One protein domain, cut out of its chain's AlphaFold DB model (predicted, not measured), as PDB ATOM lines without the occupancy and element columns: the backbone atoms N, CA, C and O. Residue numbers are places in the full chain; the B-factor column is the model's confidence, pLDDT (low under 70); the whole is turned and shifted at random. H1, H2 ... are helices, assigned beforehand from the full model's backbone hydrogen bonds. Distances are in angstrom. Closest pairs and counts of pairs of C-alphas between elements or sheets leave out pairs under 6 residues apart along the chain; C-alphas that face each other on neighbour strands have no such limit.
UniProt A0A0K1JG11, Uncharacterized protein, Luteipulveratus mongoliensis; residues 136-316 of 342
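This is residues 136 to 316 of the 342 residues of an uncharacterized protein of Luteipulveratus mongoliensis (UniProt A0A0K1JG11). Two lobes of helices stand end to end: in the larger, the hairpin of H3 and H4 packs on H6, with H8 crossing H4 and H6; in the smaller, H1 and H9 pack side by side with short H2 beside H1. Residues 153 to 172 and 274 to 301 link the lobes. The printed part has 181 residues, nine named helices, H1 to H9 in order, and no named strand: all helix. It is compact, with a radius of gyration of the C-alphas of 15.9 A, and spans 50 by 35 by 28 A.

Find C-alpha 136 at (-21.365, -4.597, 2.808); there H1, residues 136 to 145, begins. H2 is residues 148 to 152. From C-alpha 173 at (-20.641, -49.376, -13.416), H3 runs 30.6 A to residue 193; H4, residues 196 to 213, runs 25.0 A. Next come H5, residues 215 to 218, H6, 223 to 237, 21.3 A long, H7, 249 to 255, and H8, 265 to 273. H9, residues 302 to 316, runs 20.6 A to C-alpha 316 at (-26.755, -6.416, 12.947).

Start at the hub, H6, which touches H3, H4, H5, H7 and H8. Its closest C-alphas to H8 are Ala 229 and Gly 265, 4.1 A. H5 and H6 only just touch, only at the corner, with 3 pairs of C-alphas within 8 A. H3 and H4 form a hairpin at 28 degrees, a shallow tilt. H1 and H9 touch at Leu 138 and Arg 312, C-alphas 6.5 A apart. H1 and H2 touch only at the corner. Except in H5, too short for one, every O i to N i+4 pair is within hydrogen-bond range.

The printed part has no cut. The links H2 to H3, H6 to H7 and H8 to H9 are long. Residues 277 to 280 have pLDDT under 70.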
ATOM      1  N   VAL A 136     -22.421  -3.898   3.550       92.94
ATOM      2  CA  VAL A 136     -21.365  -4.597   2.808       92.94
ATOM      3  C   VAL A 136     -21.021  -5.921   3.489       92.94
ATOM      4  O   VAL A 136     -20.968  -6.954   2.820       92.94
ATOM      5  N   MET A 137     -20.841  -5.916   4.815       94.38
ATOM      6  CA  MET A 137     -20.585  -7.135   5.588       94.38
ATOM      7  C   MET A 137     -21.728  -8.140   5.427       94.38
ATOM      8  O   MET A 137     -21.493  -9.274   5.018       94.38
ATOM      9  N   LEU A 138     -22.972  -7.731   5.685       94.50
ATOM     10  CA  LEU A 138     -24.119  -8.631   5.594       94.50
ATOM     11  C   LEU A 138     -24.331  -9.171   4.170       94.50
ATOM     12  O   LEU A 138     -24.623 -10.354   4.016       94.50
ATOM     13  N   GLY A 139     -24.134  -8.352   3.132       94.00
ATOM     14  CA  GLY A 139     -24.210  -8.796   1.736       94.00
ATOM     15  C   GLY A 139     -23.110  -9.796   1.360       94.00
ATOM     16  O   GLY A 139     -23.360 -10.758   0.630       94.00
ATOM     17  N   TRP A 140     -21.900  -9.624   1.898       94.94
ATOM     18  CA  TRP A 140     -20.827 -10.605   1.743       94.94
ATOM     19  C   TRP A 140     -21.149 -11.927   2.451       94.94
ATOM     20  O   TRP A 140     -21.020 -12.985   1.828       94.94
ATOM     21  N   LEU A 141     -21.621 -11.879   3.704       95.62
ATOM     22  CA  LEU A 141     -22.009 -13.071   4.467       95.62
ATOM     23  C   LEU A 141     -23.166 -13.824   3.797       95.62
ATOM     24  O   LEU A 141     -23.087 -15.046   3.672       95.62
ATOM     25  N   ASP A 142     -24.175 -13.111   3.283       95.88
ATOM     26  CA  ASP A 142     -25.256 -13.695   2.477       95.88
ATOM     27  C   ASP A 142     -24.675 -14.469   1.285       95.88
ATOM     28  O   ASP A 142     -25.060 -15.608   1.023       95.88
ATOM     29  N   GLY A 143     -23.694 -13.892   0.589       94.25
ATOM     30  CA  GLY A 143     -23.003 -14.553  -0.515       94.25
ATOM     31  C   GLY A 143     -22.249 -15.826  -0.116       94.25
ATOM     32  O   GLY A 143     -22.231 -16.784  -0.893       94.25
ATOM     33  N   LEU A 144     -21.649 -15.866   1.081       95.31
ATOM     34  CA  LEU A 144     -20.928 -17.045   1.578       95.31
ATOM     35  C   LEU A 144     -21.860 -18.241   1.795       95.31
ATOM     36  O   LEU A 144     -21.513 -19.358   1.402       95.31
ATOM     37  N   VAL A 145     -23.033 -17.999   2.387       96.38
ATOM     38  CA  VAL A 145     -23.994 -19.043   2.796       96.38
ATOM     39  C   VAL A 145     -25.172 -19.211   1.833       96.38
ATOM     40  O   VAL A 145     -26.043 -20.042   2.060       96.38
ATOM     41  N   GLY A 146     -25.215 -18.454   0.738       94.81
ATOM     42  CA  GLY A 146     -26.229 -18.614  -0.308       94.81
ATOM     43  C   GLY A 146     -27.545 -17.887  -0.036       94.81
ATOM     44  O   GLY A 146     -28.567 -18.237  -0.618       94.81
ATOM     45  N   GLY A 147     -27.524 -16.866   0.819       94.88
ATOM     46  CA  GLY A 147     -28.627 -15.935   1.024       94.88
ATOM     47  C   GLY A 147     -28.946 -15.663   2.492       94.88
ATOM     48  O   GLY A 147     -28.486 -16.358   3.398       94.88
ATOM     49  N   ARG A 148     -29.800 -14.657   2.706       95.25
ATOM     50  CA  ARG A 148     -30.186 -14.169   4.036       95.25
ATOM     51  C   ARG A 148     -30.825 -15.232   4.920       95.25
ATOM     52  O   ARG A 148     -30.447 -15.365   6.076       95.25
ATOM     53  N   ALA A 149     -31.750 -16.015   4.367       96.56
ATOM     54  CA  ALA A 149     -32.445 -17.052   5.127       96.56
ATOM     55  C   ALA A 149     -31.467 -18.097   5.692       96.56
ATOM     56  O   ALA A 149     -31.573 -18.481   6.853       96.56
ATOM     57  N   ASN A 150     -30.464 -18.495   4.902       96.94
ATOM     58  CA  ASN A 150     -29.414 -19.411   5.352       96.94
ATOM     59  C   ASN A 150     -28.502 -18.766   6.403       96.94
ATOM     60  O   ASN A 150     -28.064 -19.447   7.326       96.94
ATOM     61  N   LEU A 151     -28.218 -17.464   6.282       97.38
ATOM     62  CA  LEU A 151     -27.417 -16.726   7.263       97.38
ATOM     63  C   LEU A 151     -28.132 -16.605   8.614       97.38
ATOM     64  O   LEU A 151     -27.496 -16.709   9.662       97.38
ATOM     65  N   GLU A 152     -29.444 -16.387   8.601       97.81
ATOM     66  CA  GLU A 152     -30.282 -16.306   9.802       97.81
ATOM     67  C   GLU A 152     -30.464 -17.675  10.466       97.81
ATOM     68  O   GLU A 152     -30.383 -17.773  11.688       97.81
ATOM     69  N   ALA A 153     -30.636 -18.731   9.668       98.06
ATOM     70  CA  ALA A 153     -30.780 -20.105  10.147       98.06
ATOM     71  C   ALA A 153     -29.452 -20.768  10.559       98.06
ATOM     72  O   ALA A 153     -29.464 -21.907  11.021       98.06
ATOM     73  N   LEU A 154     -28.311 -20.096  10.369       97.94
ATOM     74  CA  LEU A 154     -27.000 -20.667  10.657       97.94
ATOM     75  C   LEU A 154     -26.836 -20.940  12.158       97.94
ATOM     76  O   LEU A 154     -27.034 -20.045  12.984       97.94
ATOM     77  N   ASP A 155     -26.407 -22.155  12.493       97.75
ATOM     78  CA  ASP A 155     -26.102 -22.591  13.855       97.75
ATOM     79  C   ASP A 155     -24.634 -23.035  14.009       97.75
ATOM     80  O   ASP A 155     -23.819 -22.928  13.092       97.75
ATOM     81  N   THR A 156     -24.272 -23.508  15.202       97.75
ATOM     82  CA  THR A 156     -22.922 -24.009  15.513       97.75
ATOM     83  C   THR A 156     -22.883 -25.517  15.758       97.75
ATOM     84  O   THR A 156     -21.868 -26.027  16.230       97.75
ATOM     85  N   ALA A 157     -23.956 -26.246  15.431       97.50
ATOM     86  CA  ALA A 157     -23.966 -27.698  15.558       97.50
ATOM     87  C   ALA A 157     -22.908 -28.297  14.624       97.50
ATOM     88  O   ALA A 157     -22.692 -27.786  13.530       97.50
ATOM     89  N   THR A 158     -22.224 -29.361  15.040       97.06
ATOM     90  CA  THR A 158     -21.254 -30.054  14.178       97.06
ATOM     91  C   THR A 158     -21.963 -30.735  13.016       97.06
ATOM     92  O   THR A 158     -23.070 -31.257  13.194       97.06
ATOM     93  N   LEU A 159     -21.330 -30.787  11.840       95.25
ATOM     94  CA  LEU A 159     -21.885 -31.563  10.728       95.25
ATOM     95  C   LEU A 159     -22.055 -33.030  11.138       95.25
ATOM     96  O   LEU A 159     -21.169 -33.636  11.738       95.25
ATOM     97  N   SER A 160     -23.216 -33.591  10.810       90.56
ATOM     98  CA  SER A 160     -23.504 -34.993  11.081       90.56
ATOM     99  C   SER A 160     -22.683 -35.887  10.142       90.56
ATOM    100  O   SER A 160     -22.684 -35.625   8.938       90.56
ATOM    101  N   PRO A 161     -22.071 -36.981  10.635       84.62
ATOM    102  CA  PRO A 161     -21.295 -37.928   9.827       84.62
ATOM    103  C   PRO A 161     -22.151 -38.802   8.897       84.62
ATOM    104  O   PRO A 161     -21.702 -39.845   8.424       84.62
ATOM    105  N   ALA A 162     -23.406 -38.424   8.649       76.12
ATOM    106  CA  ALA A 162     -24.271 -39.150   7.738       76.12
ATOM    107  C   ALA A 162     -23.647 -39.158   6.337       76.12
ATOM    108  O   ALA A 162     -23.459 -38.104   5.729       76.12
ATOM    109  N   ALA A 163     -23.339 -40.355   5.829       78.75
ATOM    110  CA  ALA A 163     -22.853 -40.525   4.470       78.75
ATOM    111  C   ALA A 163     -23.911 -39.965   3.501       78.75
ATOM    112  O   ALA A 163     -25.037 -40.477   3.477       78.75
ATOM    113  N   PRO A 164     -23.602 -38.905   2.739       85.75
ATOM    114  CA  PRO A 164     -24.574 -38.322   1.837       85.75
ATOM    115  C   PRO A 164     -24.875 -39.300   0.706       85.75
ATOM    116  O   PRO A 164     -24.018 -40.082   0.286       85.75
ATOM    117  N   ASP A 165     -26.094 -39.234   0.178       90.12
ATOM    118  CA  ASP A 165     -26.437 -40.008  -1.005       90.12
ATOM    119  C   ASP A 165     -25.603 -39.512  -2.199       90.12
ATOM    120  O   ASP A 165     -25.658 -38.343  -2.594       90.12
ATOM    121  N   LEU A 166     -24.787 -40.405  -2.760       93.06
ATOM    122  CA  LEU A 166     -23.972 -40.142  -3.948       93.06
ATOM    123  C   LEU A 166     -24.714 -40.503  -5.252       93.06
ATOM    124  O   LEU A 166     -24.147 -40.403  -6.350       93.06
ATOM    125  N   GLY A 167     -25.973 -40.953  -5.151       92.81
ATOM    126  CA  GLY A 167     -26.822 -41.329  -6.279       92.81
ATOM    127  C   GLY A 167     -26.205 -42.458  -7.099       92.81
ATOM    128  O   GLY A 167     -26.181 -42.396  -8.327       92.81
ATOM    129  N   LEU A 168     -25.593 -43.449  -6.441       93.69
ATOM    130  CA  LEU A 168     -24.855 -44.511  -7.136       93.69
ATOM    131  C   LEU A 168     -25.779 -45.457  -7.910       93.69
ATOM    132  O   LEU A 168     -25.344 -46.021  -8.912       93.69
ATOM    133  N   ALA A 169     -27.026 -45.633  -7.466       94.00
ATOM    134  CA  ALA A 169     -27.977 -46.570  -8.065       94.00
ATOM    135  C   ALA A 169     -28.251 -46.270  -9.549       94.00
ATOM    136  O   ALA A 169     -28.279 -47.191 -10.364       94.00
ATOM    137  N   ASP A 170     -28.343 -44.988  -9.908       93.81
ATOM    138  CA  ASP A 170     -28.671 -44.538 -11.267       93.81
ATOM    139  C   ASP A 170     -27.442 -44.424 -12.188       93.81
ATOM    140  O   ASP A 170     -27.543 -44.002 -13.342       93.81
ATOM    141  N   ARG A 171     -26.250 -44.786 -11.695       94.75
ATOM    142  CA  ARG A 171     -24.977 -44.623 -12.412       94.75
ATOM    143  C   ARG A 171     -24.511 -45.918 -13.066       94.75
ATOM    144  O   ARG A 171     -24.613 -47.021 -12.515       94.75
ATOM    145  N   THR A 172     -23.874 -45.781 -14.231       97.50
ATOM    146  CA  THR A 172     -23.208 -46.918 -14.888       97.50
ATOM    147  C   THR A 172     -22.099 -47.486 -13.996       97.50
ATOM    148  O   THR A 172     -21.593 -46.805 -13.104       97.50
ATOM    149  N   ALA A 173     -21.691 -48.740 -14.221       97.38
ATOM    150  CA  ALA A 173     -20.641 -49.376 -13.416       97.38
ATOM    151  C   ALA A 173     -19.331 -48.561 -13.405       97.38
ATOM    152  O   ALA A 173     -18.740 -48.359 -12.349       97.38
ATOM    153  N   PHE A 174     -18.936 -48.021 -14.562       97.25
ATOM    154  CA  PHE A 174     -17.764 -47.156 -14.681       97.25
ATOM    155  C   PHE A 174     -17.919 -45.852 -13.885       97.25
ATOM    156  O   PHE A 174     -17.034 -45.479 -13.121       97.25
ATOM    157  N   GLN A 175     -19.064 -45.173 -14.008       97.75
ATOM    158  CA  GLN A 175     -19.324 -43.939 -13.260       97.75
ATOM    159  C   GLN A 175     -19.330 -44.180 -11.747       97.75
ATOM    160  O   GLN A 175     -18.786 -43.368 -11.002       97.75
ATOM    161  N   ARG A 176     -19.911 -45.299 -11.292       97.88
ATOM    162  CA  ARG A 176     -19.871 -45.709  -9.882       97.88
ATOM    163  C   ARG A 176     -18.440 -45.895  -9.398       97.88
ATOM    164  O   ARG A 176     -18.101 -45.360  -8.349       97.88
ATOM    165  N   GLN A 177     -17.608 -46.592 -10.170       97.88
ATOM    166  CA  GLN A 177     -16.202 -46.797  -9.829       97.88
ATOM    167  C   GLN A 177     -15.461 -45.465  -9.668       97.88
ATOM    168  O   GLN A 177     -14.789 -45.273  -8.663       97.88
ATOM    169  N   VAL A 178     -15.633 -44.522 -10.603       98.12
ATOM    170  CA  VAL A 178     -15.009 -43.192 -10.507       98.12
ATOM    171  C   VAL A 178     -15.442 -42.463  -9.234       98.12
ATOM    172  O   VAL A 178     -14.590 -41.954  -8.512       98.12
ATOM    173  N   VAL A 179     -16.744 -42.429  -8.932       98.06
ATOM    174  CA  VAL A 179     -17.266 -41.746  -7.734       98.06
ATOM    175  C   VAL A 179     -16.729 -42.375  -6.447       98.06
ATOM    176  O   VAL A 179     -16.289 -41.644  -5.564       98.06
ATOM    177  N   VAL A 180     -16.721 -43.708  -6.359       97.50
ATOM    178  CA  VAL A 180     -16.166 -44.435  -5.208       97.50
ATOM    179  C   VAL A 180     -14.682 -44.122  -5.039       97.50
ATOM    180  O   VAL A 180     -14.270 -43.754  -3.947       97.50
ATOM    181  N   SER A 181     -13.892 -44.164  -6.115       98.12
ATOM    182  CA  SER A 181     -12.468 -43.830  -6.031       98.12
ATOM    183  C   SER A 181     -12.242 -42.392  -5.560       98.12
ATOM    184  O   SER A 181     -11.377 -42.159  -4.721       98.12
ATOM    185  N   VAL A 182     -13.030 -41.418  -6.037       98.44
ATOM    186  CA  VAL A 182     -12.953 -40.032  -5.537       98.44
ATOM    187  C   VAL A 182     -13.243 -39.977  -4.037       98.44
ATOM    188  O   VAL A 182     -12.459 -39.374  -3.306       98.44
ATOM    189  N   ALA A 183     -14.310 -40.631  -3.572       97.75
ATOM    190  CA  ALA A 183     -14.660 -40.691  -2.154       97.75
ATOM    191  C   ALA A 183     -13.529 -41.305  -1.302       97.75
ATOM    192  O   ALA A 183     -13.118 -40.702  -0.316       97.75
ATOM    193  N   GLU A 184     -12.923 -42.409  -1.745       97.81
ATOM    194  CA  GLU A 184     -11.781 -43.043  -1.065       97.81
ATOM    195  C   GLU A 184     -10.543 -42.131  -0.981       97.81
ATOM    196  O   GLU A 184      -9.748 -42.220  -0.040       97.81
ATOM    197  N   HIS A 185     -10.315 -41.268  -1.976       98.50
ATOM    198  CA  HIS A 185      -9.253 -40.259  -1.900       98.50
ATOM    199  C   HIS A 185      -9.589 -39.157  -0.891       98.50
ATOM    200  O   HIS A 185      -8.693 -38.729  -0.162       98.50
ATOM    201  N   LEU A 186     -10.849 -38.714  -0.830       98.25
ATOM    202  CA  LEU A 186     -11.306 -37.738   0.163       98.25
ATOM    203  C   LEU A 186     -11.169 -38.295   1.584       98.25
ATOM    204  O   LEU A 186     -10.625 -37.603   2.442       98.25
ATOM    205  N   ASP A 187     -11.562 -39.551   1.805       97.62
ATOM    206  CA  ASP A 187     -11.430 -40.225   3.099       97.62
ATOM    207  C   ASP A 187      -9.973 -40.315   3.545       97.62
ATOM    208  O   ASP A 187      -9.652 -39.917   4.660       97.62
ATOM    209  N   ARG A 188      -9.059 -40.716   2.653       98.31
ATOM    210  CA  ARG A 188      -7.621 -40.758   2.968       98.31
ATOM    211  C   ARG A 188      -7.036 -39.388   3.307       98.31
ATOM    212  O   ARG A 188      -6.107 -39.302   4.110       98.31
ATOM    213  N   VAL A 189      -7.499 -38.323   2.653       98.38
ATOM    214  CA  VAL A 189      -7.066 -36.953   2.975       98.38
ATOM    215  C   VAL A 189      -7.628 -36.529   4.330       98.38
ATOM    216  O   VAL A 189      -6.876 -35.983   5.138       98.38
ATOM    217  N   ALA A 190      -8.906 -36.815   4.594       97.81
ATOM    218  CA  ALA A 190      -9.547 -36.544   5.874       97.81
ATOM    219  C   ALA A 190      -8.839 -37.275   7.021       97.81
ATOM    220  O   ALA A 190      -8.363 -36.607   7.927       97.81
ATOM    221  N   ASP A 191      -8.634 -38.592   6.914       97.81
ATOM    222  CA  ASP A 191      -7.950 -39.422   7.922       97.81
ATOM    223  C   ASP A 191      -6.580 -38.871   8.335       97.81
ATOM    224  O   ASP A 191      -6.136 -39.051   9.468       97.81
ATOM    225  N   ARG A 192      -5.870 -38.244   7.391       98.19
ATOM    226  CA  ARG A 192      -4.502 -37.777   7.612       98.19
ATOM    227  C   ARG A 192      -4.426 -36.366   8.186       98.19
ATOM    228  O   ARG A 192      -3.500 -36.092   8.948       98.19
ATOM    229  N   TRP A 193      -5.317 -35.465   7.774       98.19
ATOM    230  CA  TRP A 193      -5.165 -34.027   8.036       98.19
ATOM    231  C   TRP A 193      -6.342 -33.377   8.754       98.19
ATOM    232  O   TRP A 193      -6.202 -32.240   9.208       98.19
ATOM    233  N   PHE A 194      -7.490 -34.043   8.828       97.50
ATOM    234  CA  PHE A 194      -8.734 -33.439   9.284       97.50
ATOM    235  C   PHE A 194      -9.522 -34.366  10.222       97.50
ATOM    236  O   PHE A 194      -9.125 -35.494  10.495       97.50
ATOM    237  N   ASP A 195     -10.633 -33.856  10.749       96.25
ATOM    238  CA  ASP A 195     -11.581 -34.605  11.571       96.25
ATOM    239  C   ASP A 195     -12.792 -35.089  10.748       96.25
ATOM    240  O   ASP A 195     -12.903 -34.859   9.536       96.25
ATOM    241  N   ASP A 196     -13.721 -35.775  11.416       96.75
ATOM    242  CA  ASP A 196     -14.930 -36.305  10.784       96.75
ATOM    243  C   ASP A 196     -15.914 -35.212  10.340       96.75
ATOM    244  O   ASP A 196     -16.710 -35.434   9.422       96.75
ATOM    245  N   GLU A 197     -15.848 -34.011  10.924       97.75
ATOM    246  CA  GLU A 197     -16.674 -32.888  10.480       97.75
ATOM    247  C   GLU A 197     -16.231 -32.420   9.086       97.75
ATOM    248  O   GLU A 197     -17.051 -32.302   8.169       97.75
ATOM    249  N   VAL A 198     -14.925 -32.228   8.883       97.94
ATOM    250  CA  VAL A 198     -14.374 -31.879   7.563       97.94
ATOM    251  C   VAL A 198     -14.586 -33.015   6.562       97.94
ATOM    252  O   VAL A 198     -14.914 -32.742   5.405       97.94
ATOM    253  N   ARG A 199     -14.457 -34.282   6.984       97.81
ATOM    254  CA  ARG A 199     -14.818 -35.437   6.144       97.81
ATOM    255  C   ARG A 199     -16.254 -35.304   5.634       97.81
ATOM    256  O   ARG A 199     -16.491 -35.399   4.429       97.81
ATOM    257  N   SER A 200     -17.195 -35.010   6.528       97.44
ATOM    258  CA  SER A 200     -18.613 -34.829   6.191       97.44
ATOM    259  C   SER A 200     -18.819 -33.685   5.194       97.44
ATOM    260  O   SER A 200     -19.535 -33.850   4.204       97.44
ATOM    261  N   ALA A 201     -18.119 -32.561   5.377       97.62
ATOM    262  CA  ALA A 201     -18.140 -31.449   4.426       97.62
ATOM    263  C   ALA A 201     -17.596 -31.842   3.036       97.62
ATOM    264  O   ALA A 201     -18.174 -31.462   2.015       97.62
ATOM    265  N   LEU A 202     -16.513 -32.626   2.963       98.19
ATOM    266  CA  LEU A 202     -15.940 -33.105   1.696       98.19
ATOM    267  C   LEU A 202     -16.907 -34.023   0.938       98.19
ATOM    268  O   LEU A 202     -17.109 -33.848  -0.266       98.19
ATOM    269  N   HIS A 203     -17.547 -34.961   1.638       97.94
ATOM    270  CA  HIS A 203     -18.557 -35.837   1.039       97.94
ATOM    271  C   HIS A 203     -19.817 -35.067   0.629       97.94
ATOM    272  O   HIS A 203     -20.347 -35.298  -0.459       97.94
ATOM    273  N   GLY A 204     -20.268 -34.103   1.437       97.38
ATOM    274  CA  GLY A 204     -21.376 -33.213   1.079       97.38
ATOM    275  C   GLY A 204     -21.076 -32.391  -0.180       97.38
ATOM    276  O   GLY A 204     -21.941 -32.210  -1.043       97.38
ATOM    277  N   ALA A 205     -19.828 -31.941  -0.341       97.50
ATOM    278  CA  ALA A 205     -19.386 -31.242  -1.543       97.50
ATOM    279  C   ALA A 205     -19.414 -32.164  -2.772       97.50
ATOM    280  O   ALA A 205     -19.944 -31.765  -3.812       97.50
ATOM    281  N   LEU A 206     -18.910 -33.399  -2.647       97.75
ATOM    282  CA  LEU A 206     -18.975 -34.407  -3.710       97.75
ATOM    283  C   LEU A 206     -20.426 -34.697  -4.115       97.75
ATOM    284  O   LEU A 206     -20.748 -34.598  -5.299       97.75
ATOM    285  N   SER A 207     -21.296 -35.006  -3.149       96.75
ATOM    286  CA  SER A 207     -22.715 -35.304  -3.384       96.75
ATOM    287  C   SER A 207     -23.391 -34.192  -4.183       96.75
ATOM    288  O   SER A 207     -24.017 -34.442  -5.211       96.75
ATOM    289  N   ALA A 208     -23.179 -32.934  -3.817       95.62
ATOM    290  CA  ALA A 208     -23.869 -31.872  -4.522       95.62
ATOM    291  C   ALA A 208     -23.305 -31.541  -5.905       95.62
ATOM    292  O   ALA A 208     -24.067 -31.159  -6.795       95.62
ATOM    293  N   VAL A 209     -21.996 -31.704  -6.125       97.06
ATOM    294  CA  VAL A 209     -21.458 -31.635  -7.493       97.06
ATOM    295  C   VAL A 209     -22.063 -32.752  -8.333       97.06
ATOM    296  O   VAL A 209     -22.411 -32.529  -9.487       97.06
ATOM    297  N   LEU A 210     -22.238 -33.942  -7.762       96.62
ATOM    298  CA  LEU A 210     -22.884 -35.064  -8.432       96.62
ATOM    299  C   LEU A 210     -24.368 -34.817  -8.732       96.62
ATOM    300  O   LEU A 210     -24.836 -35.304  -9.761       96.62
ATOM    301  N   THR A 211     -25.070 -34.045  -7.901       94.75
ATOM    302  CA  THR A 211     -26.471 -33.646  -8.123       94.75
ATOM    303  C   THR A 211     -26.610 -32.595  -9.223       94.75
ATOM    304  O   THR A 211     -27.472 -32.725 -10.088       94.75
ATOM    305  N   HIS A 212     -25.768 -31.558  -9.227       93.62
ATOM    306  CA  HIS A 212     -25.960 -30.409 -10.123       93.62
ATOM    307  C   HIS A 212     -25.084 -30.447 -11.383       93.62
ATOM    308  O   HIS A 212     -25.491 -29.983 -12.446       93.62
ATOM    309  N   HIS A 213     -23.879 -31.011 -11.287       96.06
ATOM    310  CA  HIS A 213     -22.845 -30.922 -12.319       96.06
ATOM    311  C   HIS A 213     -21.968 -32.186 -12.391       96.06
ATOM    312  O   HIS A 213     -20.742 -32.096 -12.482       96.06
ATOM    313  N   ALA A 214     -22.588 -33.376 -12.405       96.19
ATOM    314  CA  ALA A 214     -21.888 -34.667 -12.347       96.19
ATOM    315  C   ALA A 214     -20.733 -34.809 -13.352       96.19
ATOM    316  O   ALA A 214     -19.715 -35.430 -13.044       96.19
ATOM    317  N   VAL A 215     -20.871 -34.210 -14.542       96.69
ATOM    318  CA  VAL A 215     -19.841 -34.224 -15.590       96.69
ATOM    319  C   VAL A 215     -18.477 -33.762 -15.067       96.69
ATOM    320  O   VAL A 215     -17.467 -34.341 -15.436       96.69
ATOM    321  N   ARG A 216     -18.432 -32.803 -14.135       96.25
ATOM    322  CA  ARG A 216     -17.186 -32.241 -13.591       96.25
ATOM    323  C   ARG A 216     -16.338 -33.260 -12.841       96.25
ATOM    324  O   ARG A 216     -15.117 -33.210 -12.937       96.25
ATOM    325  N   VAL A 217     -16.981 -34.180 -12.128       97.38
ATOM    326  CA  VAL A 217     -16.304 -35.289 -11.441       97.38
ATOM    327  C   VAL A 217     -15.969 -36.390 -12.442       97.38
ATOM    328  O   VAL A 217     -14.848 -36.886 -12.468       97.38
ATOM    329  N   LEU A 218     -16.924 -36.742 -13.306       97.44
ATOM    330  CA  LEU A 218     -16.805 -37.882 -14.217       97.44
ATOM    331  C   LEU A 218     -15.797 -37.675 -15.356       97.44
ATOM    332  O   LEU A 218     -15.273 -38.655 -15.877       97.44
ATOM    333  N   THR A 219     -15.534 -36.430 -15.754       96.75
ATOM    334  CA  THR A 219     -14.576 -36.091 -16.820       96.75
ATOM    335  C   THR A 219     -13.301 -35.446 -16.285       96.75
ATOM    336  O   THR A 219     -12.541 -34.859 -17.058       96.75
ATOM    337  N   ALA A 220     -13.066 -35.489 -14.971       97.31
ATOM    338  CA  ALA A 220     -11.793 -35.057 -14.413       97.31
ATOM    339  C   ALA A 220     -10.644 -35.911 -14.978       97.31
ATOM    340  O   ALA A 220     -10.831 -37.074 -15.330       97.31
ATOM    341  N   LYS A 221      -9.433 -35.341 -15.039       97.56
ATOM    342  CA  LYS A 221      -8.242 -36.037 -15.565       97.56
ATOM    343  C   LYS A 221      -7.967 -37.362 -14.840       97.56
ATOM    344  O   LYS A 221      -7.504 -38.312 -15.462       97.56
ATOM    345  N   SER A 222      -8.228 -37.399 -13.536       97.94
ATOM    346  CA  SER A 222      -8.194 -38.602 -12.706       97.94
ATOM    347  C   SER A 222      -9.048 -38.396 -11.441       97.94
ATOM    348  O   SER A 222      -9.374 -37.242 -11.122       97.94
ATOM    349  N   PRO A 223      -9.396 -39.463 -10.696       98.25
ATOM    350  CA  PRO A 223     -10.088 -39.348  -9.410       98.25
ATOM    351  C   PRO A 223      -9.347 -38.463  -8.396       98.25
ATOM    352  O   PRO A 223      -9.974 -37.669  -7.698       98.25
ATOM    353  N   GLU A 224      -8.013 -38.509  -8.378       98.31
ATOM    354  CA  GLU A 224      -7.163 -37.657  -7.537       98.31
ATOM    355  C   GLU A 224      -7.358 -36.174  -7.855       98.31
ATOM    356  O   GLU A 224      -7.440 -35.360  -6.940       98.31
ATOM    357  N   HIS A 225      -7.474 -35.808  -9.138       98.19
ATOM    358  CA  HIS A 225      -7.696 -34.413  -9.534       98.19
ATOM    359  C   HIS A 225      -9.078 -33.915  -9.089       98.19
ATOM    360  O   HIS A 225      -9.193 -32.773  -8.643       98.19
ATOM    361  N   ALA A 226     -10.115 -34.756  -9.179       98.12
ATOM    362  CA  ALA A 226     -11.443 -34.413  -8.671       98.12
ATOM    363  C   ALA A 226     -11.438 -34.262  -7.140       98.12
ATOM    364  O   ALA A 226     -11.926 -33.253  -6.628       98.12
ATOM    365  N   ALA A 227     -10.825 -35.209  -6.420       98.38
ATOM    366  CA  ALA A 227     -10.680 -35.152  -4.967       98.38
ATOM    367  C   ALA A 227      -9.881 -33.916  -4.523       98.38
ATOM    368  O   ALA A 227     -10.316 -33.176  -3.646       98.38
ATOM    369  N   GLY A 228      -8.757 -33.626  -5.185       98.25
ATOM    370  CA  GLY A 228      -7.933 -32.454  -4.897       98.25
ATOM    371  C   GLY A 228      -8.682 -31.138  -5.099       98.25
ATOM    372  O   GLY A 228      -8.610 -30.253  -4.247       98.25
ATOM    373  N   ALA A 229      -9.465 -31.021  -6.177       98.25
ATOM    374  CA  ALA A 229     -10.284 -29.838  -6.431       98.25
ATOM    375  C   ALA A 229     -11.389 -29.642  -5.371       98.25
ATOM    376  O   ALA A 229     -11.657 -28.506  -4.975       98.25
ATOM    377  N   LEU A 230     -11.996 -30.731  -4.881       98.38
ATOM    378  CA  LEU A 230     -12.967 -30.701  -3.780       98.38
ATOM    379  C   LEU A 230     -12.307 -30.303  -2.452       98.38
ATOM    380  O   LEU A 230     -12.805 -29.398  -1.778       98.38
ATOM    381  N   CYS A 231     -11.153 -30.892  -2.118       98.44
ATOM    382  CA  CYS A 231     -10.358 -30.515  -0.944       98.44
ATOM    383  C   CYS A 231      -9.986 -29.031  -0.967       98.44
ATOM    384  O   CYS A 231     -10.096 -28.350   0.051       98.44
ATOM    385  N   TRP A 232      -9.582 -28.508  -2.128       98.25
ATOM    386  CA  TRP A 232      -9.293 -27.087  -2.288       98.25
ATOM    387  C   TRP A 232     -10.522 -26.219  -2.010       98.25
ATOM    388  O   TRP A 232     -10.431 -25.268  -1.235       98.25
ATOM    389  N   ALA A 233     -11.667 -26.552  -2.614       98.12
ATOM    390  CA  ALA A 233     -12.888 -25.762  -2.493       98.12
ATOM    391  C   ALA A 233     -13.398 -25.719  -1.044       98.12
ATOM    392  O   ALA A 233     -13.580 -24.634  -0.490       98.12
ATOM    393  N   VAL A 234     -13.556 -26.884  -0.405       98.25
ATOM    394  CA  VAL A 234     -14.006 -26.991   0.995       98.25
ATOM    395  C   VAL A 234     -12.978 -26.382   1.946       98.25
ATOM    396  O   VAL A 234     -13.336 -25.635   2.856       98.25
ATOM    397  N   GLY A 235     -11.691 -26.634   1.707       98.12
ATOM    398  CA  GLY A 235     -10.615 -26.108   2.532       98.12
ATOM    399  C   GLY A 235     -10.498 -24.584   2.484       98.12
ATOM    400  O   GLY A 235     -10.214 -23.963   3.505       98.12
ATOM    401  N   LYS A 236     -10.758 -23.954   1.331       97.69
ATOM    402  CA  LYS A 236     -10.815 -22.488   1.205       97.69
ATOM    403  C   LYS A 236     -12.099 -21.885   1.765       97.69
ATOM    404  O   LYS A 236     -12.048 -20.793   2.321       97.69
ATOM    405  N   ALA A 237     -13.226 -22.582   1.665       97.44
ATOM    406  CA  ALA A 237     -14.481 -22.132   2.266       97.44
ATOM    407  C   ALA A 237     -14.426 -22.103   3.802       97.44
ATOM    408  O   ALA A 237     -15.103 -21.295   4.425       97.44
ATOM    409  N   ASN A 238     -13.582 -22.952   4.395       98.19
ATOM    410  CA  ASN A 238     -13.456 -23.132   5.841       98.19
ATOM    411  C   ASN A 238     -12.133 -22.609   6.433       98.19
ATOM    412  O   ASN A 238     -11.821 -22.903   7.583       98.19
ATOM    413  N   ASP A 239     -11.336 -21.855   5.664       97.38
ATOM    414  CA  ASP A 239     -10.024 -21.331   6.095       97.38
ATOM    415  C   ASP A 239      -9.062 -22.415   6.646       97.38
ATOM    416  O   ASP A 239      -8.263 -22.190   7.555       97.38
ATOM    417  N   LEU A 240      -9.126 -23.626   6.086       97.81
ATOM    418  CA  LEU A 240      -8.318 -24.780   6.506       97.81
ATOM    419  C   LEU A 240      -6.971 -24.852   5.772       97.81
ATOM    420  O   LEU A 240      -6.034 -25.485   6.259       97.81
ATOM    421  N   LEU A 241      -6.878 -24.208   4.600       97.25
ATOM    422  CA  LEU A 241      -5.748 -24.323   3.676       97.25
ATOM    423  C   LEU A 241      -4.922 -23.040   3.557       97.25
ATOM    424  O   LEU A 241      -5.363 -22.038   2.979       97.25
ATOM    425  N   GLY A 242      -3.659 -23.118   3.969       94.62
ATOM    426  CA  GLY A 242      -2.704 -22.016   3.861       94.62
ATOM    427  C   GLY A 242      -1.540 -22.137   4.836       94.62
ATOM    428  O   GLY A 242      -1.463 -23.071   5.630       94.62
ATOM    429  N   GLN A 243      -0.620 -21.178   4.776       94.00
ATOM    430  CA  GLN A 243       0.448 -21.072   5.766       94.00
ATOM    431  C   GLN A 243      -0.151 -20.694   7.130       94.00
ATOM    432  O   GLN A 243      -0.992 -19.801   7.211       94.00
ATOM    433  N   GLY A 244       0.249 -21.402   8.190       93.94
ATOM    434  CA  GLY A 244      -0.301 -21.208   9.539       93.94
ATOM    435  C   GLY A 244      -1.750 -21.690   9.717       93.94
ATOM    436  O   GLY A 244      -2.380 -21.352  10.716       93.94
ATOM    437  N   LYS A 245      -2.293 -22.447   8.753       95.94
ATOM    438  CA  LYS A 245      -3.603 -23.114   8.846       95.94
ATOM    439  C   LYS A 245      -3.422 -24.596   9.184       95.94
ATOM    440  O   LYS A 245      -2.309 -25.029   9.470       95.94
ATOM    441  N   VAL A 246      -4.514 -25.364   9.157       95.94
ATOM    442  CA  VAL A 246      -4.513 -26.799   9.498       95.94
ATOM    443  C   VAL A 246      -3.540 -27.578   8.613       95.94
ATOM    444  O   VAL A 246      -2.732 -28.353   9.114       95.94
ATOM    445  N   VAL A 247      -3.578 -27.337   7.300       97.69
ATOM    446  CA  VAL A 247      -2.667 -27.979   6.347       97.69
ATOM    447  C   VAL A 247      -2.356 -27.047   5.176       97.69
ATOM    448  O   VAL A 247      -3.138 -26.165   4.809       97.69
ATOM    449  N   THR A 248      -1.183 -27.211   4.571       97.75
ATOM    450  CA  THR A 248      -0.811 -26.459   3.367       97.75
ATOM    451  C   THR A 248      -1.415 -27.103   2.117       97.75
ATOM    452  O   THR A 248      -1.629 -28.312   2.055       97.75
ATOM    453  N   GLN A 249      -1.655 -26.305   1.070       97.25
ATOM    454  CA  GLN A 249      -2.134 -26.836  -0.217       97.25
ATOM    455  C   GLN A 249      -1.139 -27.833  -0.830       97.25
ATOM    456  O   GLN A 249      -1.558 -28.822  -1.426       97.25
ATOM    457  N   THR A 250       0.164 -27.589  -0.653       97.56
ATOM    458  CA  THR A 250       1.239 -28.461  -1.139       97.56
ATOM    459  C   THR A 250       1.191 -29.835  -0.481       97.56
ATOM    460  O   THR A 250       1.234 -30.828  -1.193       97.56
ATOM    461  N   ALA A 251       1.001 -29.917   0.840       97.94
ATOM    462  CA  ALA A 251       0.950 -31.203   1.541       97.94
ATOM    463  C   ALA A 251      -0.236 -32.077   1.089       97.94
ATOM    464  O   ALA A 251      -0.090 -33.287   0.909       97.94
ATOM    465  N   VAL A 252      -1.403 -31.467   0.844       98.00
ATOM    466  CA  VAL A 252      -2.567 -32.185   0.295       98.00
ATOM    467  C   VAL A 252      -2.313 -32.616  -1.155       98.00
ATOM    468  O   VAL A 252      -2.635 -33.744  -1.525       98.00
ATOM    469  N   ALA A 253      -1.713 -31.748  -1.977       98.00
ATOM    470  CA  ALA A 253      -1.364 -32.078  -3.358       98.00
ATOM    471  C   ALA A 253      -0.359 -33.240  -3.430       98.00
ATOM    472  O   ALA A 253      -0.583 -34.183  -4.182       98.00
ATOM    473  N   GLU A 254       0.688 -33.218  -2.602       98.00
ATOM    474  CA  GLU A 254       1.689 -34.285  -2.500       98.00
ATOM    475  C   GLU A 254       1.057 -35.623  -2.104       98.00
ATOM    476  O   GLU A 254       1.345 -36.641  -2.732       98.00
ATOM    477  N   GLN A 255       0.147 -35.633  -1.122       98.19
ATOM    478  CA  GLN A 255      -0.563 -36.857  -0.738       98.19
ATOM    479  C   GLN A 255      -1.374 -37.455  -1.895       98.19
ATOM    480  O   GLN A 255      -1.467 -38.676  -2.013       98.19
ATOM    481  N   LEU A 256      -1.975 -36.605  -2.726       98.12
ATOM    482  CA  LEU A 256      -2.762 -37.021  -3.886       98.12
ATOM    483  C   LEU A 256      -1.905 -37.255  -5.143       98.12
ATOM    484  O   LEU A 256      -2.455 -37.580  -6.192       98.12
ATOM    485  N   GLY A 257      -0.581 -37.079  -5.072       97.94
ATOM    486  CA  GLY A 257       0.308 -37.200  -6.233       97.94
ATOM    487  C   GLY A 257       0.066 -36.127  -7.303       97.94
ATOM    488  O   GLY A 257       0.245 -36.382  -8.494       97.94
ATOM    489  N   LEU A 258      -0.377 -34.935  -6.900       97.69
ATOM    490  CA  LEU A 258      -0.713 -33.818  -7.783       97.69
ATOM    491  C   LEU A 258       0.391 -32.757  -7.786       97.69
ATOM    492  O   LEU A 258       0.992 -32.462  -6.760       97.69
ATOM    493  N   GLY A 259       0.589 -32.100  -8.932       97.19
ATOM    494  CA  GLY A 259       1.493 -30.946  -9.022       97.19
ATOM    495  C   GLY A 259       0.919 -29.656  -8.422       97.19
ATOM    496  O   GLY A 259       1.668 -28.773  -8.021       97.19
ATOM    497  N   SER A 260      -0.410 -29.521  -8.370       94.75
ATOM    498  CA  SER A 260      -1.089 -28.380  -7.745       94.75
ATOM    499  C   SER A 260      -2.546 -28.703  -7.429       94.75
ATOM    500  O   SER A 260      -3.263 -29.257  -8.267       94.75
ATOM    501  N   LEU A 261      -2.996 -28.273  -6.248       92.12
ATOM    502  CA  LEU A 261      -4.373 -28.427  -5.783       92.12
ATOM    503  C   LEU A 261      -5.343 -27.418  -6.430       92.12
ATOM    504  O   LEU A 261      -6.537 -27.682  -6.543       92.12
ATOM    505  N   SER A 262      -4.845 -26.261  -6.879       89.19
ATOM    506  CA  SER A 262      -5.682 -25.153  -7.365       89.19
ATOM    507  C   SER A 262      -6.109 -25.286  -8.830       89.19
ATOM    508  O   SER A 262      -7.058 -24.622  -9.244       89.19
ATOM    509  N   SER A 263      -5.459 -26.161  -9.608       87.62
ATOM    510  CA  SER A 263      -5.633 -26.262 -11.069       87.62
ATOM    511  C   SER A 263      -7.076 -26.540 -11.527       87.62
ATOM    512  O   SER A 263      -7.472 -26.083 -12.597       87.62
ATOM    513  N   GLY A 264      -7.885 -27.222 -10.708       92.31
ATOM    514  CA  GLY A 264      -9.323 -27.439 -10.934       92.31
ATOM    515  C   GLY A 264     -10.238 -26.852  -9.852       92.31
ATOM    516  O   GLY A 264     -11.460 -26.928  -9.974       92.31
ATOM    517  N   GLY A 265      -9.662 -26.263  -8.799       93.94
ATOM    518  CA  GLY A 265     -10.383 -25.863  -7.591       93.94
ATOM    519  C   GLY A 265     -11.469 -24.817  -7.849       93.94
ATOM    520  O   GLY A 265     -12.605 -25.000  -7.425       93.94
ATOM    521  N   SER A 266     -11.163 -23.759  -8.609       94.56
ATOM    522  CA  SER A 266     -12.131 -22.689  -8.900       94.56
ATOM    523  C   SER A 266     -13.340 -23.181  -9.702       94.56
ATOM    524  O   SER A 266     -14.469 -22.817  -9.386       94.56
ATOM    525  N   GLN A 267     -13.123 -24.050 -10.697       95.19
ATOM    526  CA  GLN A 267     -14.213 -24.632 -11.497       95.19
ATOM    527  C   GLN A 267     -15.071 -25.595 -10.663       95.19
ATOM    528  O   GLN A 267     -16.289 -25.656 -10.833       95.19
ATOM    529  N   MET A 268     -14.442 -26.340  -9.748       97.19
ATOM    530  CA  MET A 268     -15.156 -27.208  -8.811       97.19
ATOM    531  C   MET A 268     -15.996 -26.386  -7.829       97.19
ATOM    532  O   MET A 268     -17.172 -26.677  -7.639       97.19
ATOM    533  N   ALA A 269     -15.433 -25.316  -7.271       96.12
ATOM    534  CA  ALA A 269     -16.146 -24.407  -6.380       96.12
ATOM    535  C   ALA A 269     -17.342 -23.732  -7.062       96.12
ATOM    536  O   ALA A 269     -18.401 -23.610  -6.455       96.12
ATOM    537  N   GLU A 270     -17.206 -23.336  -8.329       94.88
ATOM    538  CA  GLU A 270     -18.321 -22.824  -9.133       94.88
ATOM    539  C   GLU A 270     -19.415 -23.884  -9.323       94.88
ATOM    540  O   GLU A 270     -20.595 -23.590  -9.157       94.88
ATOM    541  N   SER A 271     -19.024 -25.135  -9.575       95.69
ATOM    542  CA  SER A 271     -19.959 -26.259  -9.723       95.69
ATOM    543  C   SER A 271     -20.673 -26.611  -8.412       95.69
ATOM    544  O   SER A 271     -21.812 -27.060  -8.434       95.69
ATOM    545  N   ILE A 272     -20.033 -26.400  -7.260       96.19
ATOM    546  CA  ILE A 272     -20.683 -26.516  -5.947       96.19
ATOM    547  C   ILE A 272     -21.663 -25.356  -5.740       96.19
ATOM    548  O   ILE A 272     -22.802 -25.579  -5.332       96.19
ATOM    549  N   ARG A 273     -21.214 -24.126  -6.011       93.88
ATOM    550  CA  ARG A 273     -21.971 -22.893  -5.769       93.88
ATOM    551  C   ARG A 273     -23.229 -22.798  -6.629       93.88
ATOM    552  O   ARG A 273     -24.225 -22.241  -6.181       93.88
ATOM    553  N   GLY A 274     -23.175 -23.298  -7.861       89.06
ATOM    554  CA  GLY A 274     -24.232 -23.088  -8.843       89.06
ATOM    555  C   GLY A 274     -24.302 -21.621  -9.278       89.06
ATOM    556  O   GLY A 274     -23.285 -21.000  -9.595       89.06
ATOM    557  N   LEU A 275     -25.508 -21.048  -9.311       83.44
ATOM    558  CA  LEU A 275     -25.708 -19.659  -9.730       83.44
ATOM    559  C   LEU A 275     -25.085 -18.684  -8.723       83.44
ATOM    560  O   LEU A 275     -25.434 -18.665  -7.546       83.44
ATOM    561  N   LYS A 276     -24.158 -17.846  -9.201       76.88
ATOM    562  CA  LYS A 276     -23.442 -16.873  -8.369       76.88
ATOM    563  C   LYS A 276     -24.393 -15.751  -7.911       76.88
ATOM    564  O   LYS A 276     -24.880 -15.014  -8.771       76.88
ATOM    565  N   PRO A 277     -24.600 -15.543  -6.596       66.62
ATOM    566  CA  PRO A 277     -25.287 -14.347  -6.123       66.62
ATOM    567  C   PRO A 277     -24.460 -13.097  -6.467       66.62
ATOM    568  O   PRO A 277     -23.230 -13.087  -6.346       66.62
ATOM    569  N   GLN A 278     -25.128 -12.046  -6.948       67.12
ATOM    570  CA  GLN A 278     -24.490 -10.755  -7.214       67.12
ATOM    571  C   GLN A 278     -24.040 -10.099  -5.897       67.12
ATOM    572  O   GLN A 278     -24.723 -10.213  -4.886       67.12
ATOM    573  N   GLY A 279     -22.907  -9.385  -5.918       63.09
ATOM    574  CA  GLY A 279     -22.552  -8.427  -4.860       63.09
ATOM    575  C   GLY A 279     -21.708  -8.931  -3.682       63.09
ATOM    576  O   GLY A 279     -21.412  -8.139  -2.795       63.09
ATOM    577  N   ALA A 280     -21.254 -10.187  -3.665       66.25
ATOM    578  CA  ALA A 280     -20.443 -10.728  -2.564       66.25
ATOM    579  C   ALA A 280     -18.960 -10.303  -2.639       66.25
ATOM    580  O   ALA A 280     -18.067 -11.138  -2.814       66.25
ATOM    581  N   HIS A 281     -18.681  -9.001  -2.561       83.31
ATOM    582  CA  HIS A 281     -17.314  -8.508  -2.406       83.31
ATOM    583  C   HIS A 281     -16.910  -8.579  -0.937       83.31
ATOM    584  O   HIS A 281     -17.633  -8.104  -0.067       83.31
ATOM    585  N   ARG A 282     -15.750  -9.179  -0.668       89.12
ATOM    586  CA  ARG A 282     -15.187  -9.229   0.680       89.12
ATOM    587  C   ARG A 282     -14.951  -7.798   1.183       89.12
ATOM    588  O   ARG A 282     -14.327  -7.020   0.460       89.12
ATOM    589  N   PRO A 283     -15.391  -7.449   2.403       88.75
ATOM    590  CA  PRO A 283     -15.075  -6.156   2.991       88.75
ATOM    591  C   PRO A 283     -13.556  -6.046   3.183       88.75
ATOM    592  O   PRO A 283     -12.976  -6.782   3.976       88.75
ATOM    593  N   HIS A 284     -12.894  -5.146   2.452       82.44
ATOM    594  CA  HIS A 284     -11.438  -4.956   2.554       82.44
ATOM    595  C   HIS A 284     -10.999  -4.352   3.895       82.44
ATOM    596  O   HIS A 284      -9.860  -4.535   4.308       82.44
ATOM    597  N   LEU A 285     -11.906  -3.636   4.562       72.62
ATOM    598  CA  LEU A 285     -11.630  -2.903   5.800       72.62
ATOM    599  C   LEU A 285     -11.667  -3.784   7.050       72.62
ATOM    600  O   LEU A 285     -11.251  -3.354   8.117       72.62
ATOM    601  N   LEU A 286     -12.178  -5.007   6.928       73.62
ATOM    602  CA  LEU A 286     -12.353  -5.913   8.047       73.62
ATOM    603  C   LEU A 286     -11.364  -7.053   7.839       73.62
ATOM    604  O   LEU A 286     -11.309  -7.635   6.755       73.62
ATOM    605  N   SER A 287     -10.568  -7.378   8.859       84.75
ATOM    606  CA  SER A 287      -9.576  -8.469   8.848       84.75
ATOM    607  C   SER A 287     -10.215  -9.870   8.753       84.75
ATOM    608  O   SER A 287      -9.730 -10.840   9.332       84.75
ATOM    609  N   CYS A 288     -11.325  -9.991   8.030       87.75
ATOM    610  CA  CYS A 288     -12.011 -11.220   7.693       87.75
ATOM    611  C   CYS A 288     -11.085 -12.116   6.865       87.75
ATOM    612  O   CYS A 288     -10.406 -11.602   5.982       87.75
ATOM    613  N   PRO A 289     -11.052 -13.436   7.089       90.69
ATOM    614  CA  PRO A 289     -10.312 -14.369   6.251       90.69
ATOM    615  C   PRO A 289     -10.859 -14.401   4.819       90.69
ATOM    616  O   PRO A 289     -11.997 -14.013   4.545       90.69
ATOM    617  N   ASP A 290     -10.029 -14.879   3.891       91.62
ATOM    618  CA  ASP A 290     -10.385 -15.014   2.477       91.62
ATOM    619  C   ASP A 290     -11.238 -16.266   2.229       91.62
ATOM    620  O   ASP A 290     -10.783 -17.252   1.646       91.62
ATOM    621  N   LEU A 291     -12.465 -16.255   2.754       95.38
ATOM    622  CA  LEU A 291     -13.380 -17.386   2.634       95.38
ATOM    623  C   LEU A 291     -13.922 -17.490   1.213       95.38
ATOM    624  O   LEU A 291     -14.485 -16.545   0.654       95.38
ATOM    625  N   LEU A 292     -13.803 -18.684   0.644       95.44
ATOM    626  CA  LEU A 292     -14.413 -18.993  -0.639       95.44
ATOM    627  C   LEU A 292     -15.921 -19.211  -0.468       95.44
ATOM    628  O   LEU A 292     -16.349 -20.161   0.177       95.44
ATOM    629  N   ALA A 293     -16.734 -18.371  -1.109       95.31
ATOM    630  CA  ALA A 293     -18.185 -18.538  -1.114       95.31
ATOM    631  C   ALA A 293     -18.587 -19.845  -1.821       95.31
ATOM    632  O   ALA A 293     -18.410 -19.965  -3.033       95.31
ATOM    633  N   LEU A 294     -19.147 -20.819  -1.105       95.81
ATOM    634  CA  LEU A 294     -19.773 -21.996  -1.725       95.81
ATOM    635  C   LEU A 294     -21.297 -21.891  -1.767       95.81
ATOM    636  O   LEU A 294     -21.917 -22.724  -2.412       95.81
ATOM    637  N   ALA A 295     -21.881 -20.860  -1.144       95.75
ATOM    638  CA  ALA A 295     -23.322 -20.617  -1.074       95.75
ATOM    639  C   ALA A 295     -24.127 -21.772  -0.438       95.75
ATOM    640  O   ALA A 295     -25.292 -21.978  -0.763       95.75
ATOM    641  N   ARG A 296     -23.473 -22.562   0.424       96.00
ATOM    642  CA  ARG A 296     -23.943 -23.865   0.917       96.00
ATOM    643  C   ARG A 296     -23.534 -24.032   2.391       96.00
ATOM    644  O   ARG A 296     -22.399 -24.449   2.648       96.00
ATOM    645  N   PRO A 297     -24.373 -23.633   3.367       96.81
ATOM    646  CA  PRO A 297     -24.010 -23.620   4.790       96.81
ATOM    647  C   PRO A 297     -23.715 -25.017   5.354       96.81
ATOM    648  O   PRO A 297     -22.955 -25.151   6.314       96.81
ATOM    649  N   GLU A 298     -24.256 -26.061   4.729       96.69
ATOM    650  CA  GLU A 298     -24.021 -27.464   5.067       96.69
ATOM    651  C   GLU A 298     -22.605 -27.958   4.718       96.69
ATOM    652  O   GLU A 298     -22.226 -29.054   5.118       96.69
ATOM    653  N   LEU A 299     -21.808 -27.160   3.996       97.50
ATOM    654  CA  LEU A 299     -20.388 -27.436   3.732       97.50
ATOM    655  C   LEU A 299     -19.436 -26.673   4.658       97.50
ATOM    656  O   LEU A 299     -18.212 -26.819   4.553       97.50
ATOM    657  N   LEU A 300     -19.976 -25.807   5.514       97.94
ATOM    658  CA  LEU A 300     -19.182 -25.074   6.485       97.94
ATOM    659  C   LEU A 300     -18.989 -25.939   7.729       97.94
ATOM    660  O   LEU A 300     -19.886 -26.679   8.113       97.94
ATOM    661  N   VAL A 301     -17.834 -25.866   8.375       98.19
ATOM    662  CA  VAL A 301     -17.605 -26.538   9.661       98.19
ATOM    663  C   VAL A 301     -18.063 -25.639  10.808       98.19
ATOM    664  O   VAL A 301     -18.147 -24.414  10.647       98.19
ATOM    665  N   ALA A 302     -18.342 -26.213  11.978       98.06
ATOM    666  CA  ALA A 302     -18.909 -25.503  13.125       98.06
ATOM    667  C   ALA A 302     -18.083 -24.272  13.516       98.06
ATOM    668  O   ALA A 302     -18.635 -23.198  13.757       98.06
ATOM    669  N   ARG A 303     -16.747 -24.388  13.485       97.75
ATOM    670  CA  ARG A 303     -15.836 -23.262  13.739       97.75
ATOM    671  C   ARG A 303     -16.058 -22.097  12.771       97.75
ATOM    672  O   ARG A 303     -16.107 -20.948  13.204       97.75
ATOM    673  N   THR A 304     -16.168 -22.372  11.473       97.81
ATOM    674  CA  THR A 304     -16.378 -21.339  10.450       97.81
ATOM    675  C   THR A 304     -17.776 -20.738  10.567       97.81
ATOM    676  O   THR A 304     -17.917 -19.517  10.481       97.81
ATOM    677  N   ARG A 305     -18.802 -21.555  10.853       98.19
ATOM    678  CA  ARG A 305     -20.155 -21.055  11.145       98.19
ATOM    679  C   ARG A 305     -20.171 -20.120  12.351       98.19
ATOM    680  O   ARG A 305     -20.740 -19.038  12.258       98.19
ATOM    681  N   ALA A 306     -19.487 -20.475  13.438       98.06
ATOM    682  CA  ALA A 306     -19.381 -19.630  14.628       98.06
ATOM    683  C   ALA A 306     -18.733 -18.266  14.323       98.06
ATOM    684  O   ALA A 306     -19.206 -17.240  14.805       98.06
ATOM    685  N   GLN A 307     -17.690 -18.235  13.484       97.00
ATOM    686  CA  GLN A 307     -17.075 -16.977  13.038       97.00
ATOM    687  C   GLN A 307     -18.042 -16.121  12.210       97.00
ATOM    688  O   GLN A 307     -18.174 -14.926  12.468       97.00
ATOM    689  N   ILE A 308     -18.746 -16.734  11.255       97.25
ATOM    690  CA  ILE A 308     -19.748 -16.057  10.420       97.25
ATOM    691  C   ILE A 308     -20.888 -15.494  11.272       97.25
ATOM    692  O   ILE A 308     -21.281 -14.348  11.065       97.25
ATOM    693  N   ILE A 309     -21.383 -16.262  12.246       98.06
ATOM    694  CA  ILE A 309     -22.393 -15.816  13.217       98.06
ATOM    695  C   ILE A 309     -21.880 -14.602  13.999       98.06
ATOM    696  O   ILE A 309     -22.583 -13.601  14.084       98.06
ATOM    697  N   GLY A 310     -20.633 -14.636  14.478       96.75
ATOM    698  CA  GLY A 310     -20.019 -13.493  15.157       96.75
ATOM    699  C   GLY A 310     -20.019 -12.219  14.303       96.75
ATOM    700  O   GLY A 310     -20.444 -11.166  14.775       96.75
ATOM    701  N   TRP A 311     -19.608 -12.302  13.031       96.56
ATOM    702  CA  TRP A 311     -19.646 -11.144  12.122       96.56
ATOM    703  C   TRP A 311     -21.068 -10.692  11.783       96.56
ATOM    704  O   TRP A 311     -21.316  -9.490  11.670       96.56
ATOM    705  N   ARG A 312     -22.008 -11.632  11.632       97.06
ATOM    706  CA  ARG A 312     -23.430 -11.338  11.410       97.06
ATOM    707  C   ARG A 312     -23.985 -10.525  12.572       97.06
ATOM    708  O   ARG A 312     -24.578  -9.474  12.346       97.06
ATOM    709  N   ASP A 313     -23.775 -10.997  13.793       97.69
ATOM    710  CA  ASP A 313     -24.332 -10.383  14.994       97.69
ATOM    711  C   ASP A 313     -23.720  -8.989  15.228       97.69
ATOM    712  O   ASP A 313     -24.447  -8.041  15.522       97.69
ATOM    713  N   GLN A 314     -22.416  -8.824  14.971       95.56
ATOM    714  CA  GLN A 314     -21.748  -7.514  14.978       95.56
ATOM    715  C   GLN A 314     -22.344  -6.546  13.947       95.56
ATOM    716  O   GLN A 314     -22.634  -5.393  14.266       95.56
ATOM    717  N   ALA A 315     -22.559  -7.002  12.710       95.06
ATOM    718  CA  ALA A 315     -23.127  -6.158  11.666       95.06
ATOM    719  C   ALA A 315     -24.594  -5.786  11.949       95.06
ATOM    720  O   ALA A 315     -25.008  -4.657  11.685       95.06
ATOM    721  N   LEU A 316     -25.381  -6.699  12.524       96.75
ATOM    722  CA  LEU A 316     -26.755  -6.416  12.947       96.75
ATOM    723  C   LEU A 316     -26.808  -5.415  14.108       96.75
ATOM    724  O   LEU A 316     -27.673  -4.537  14.101       96.75
TER     725      LEU A 316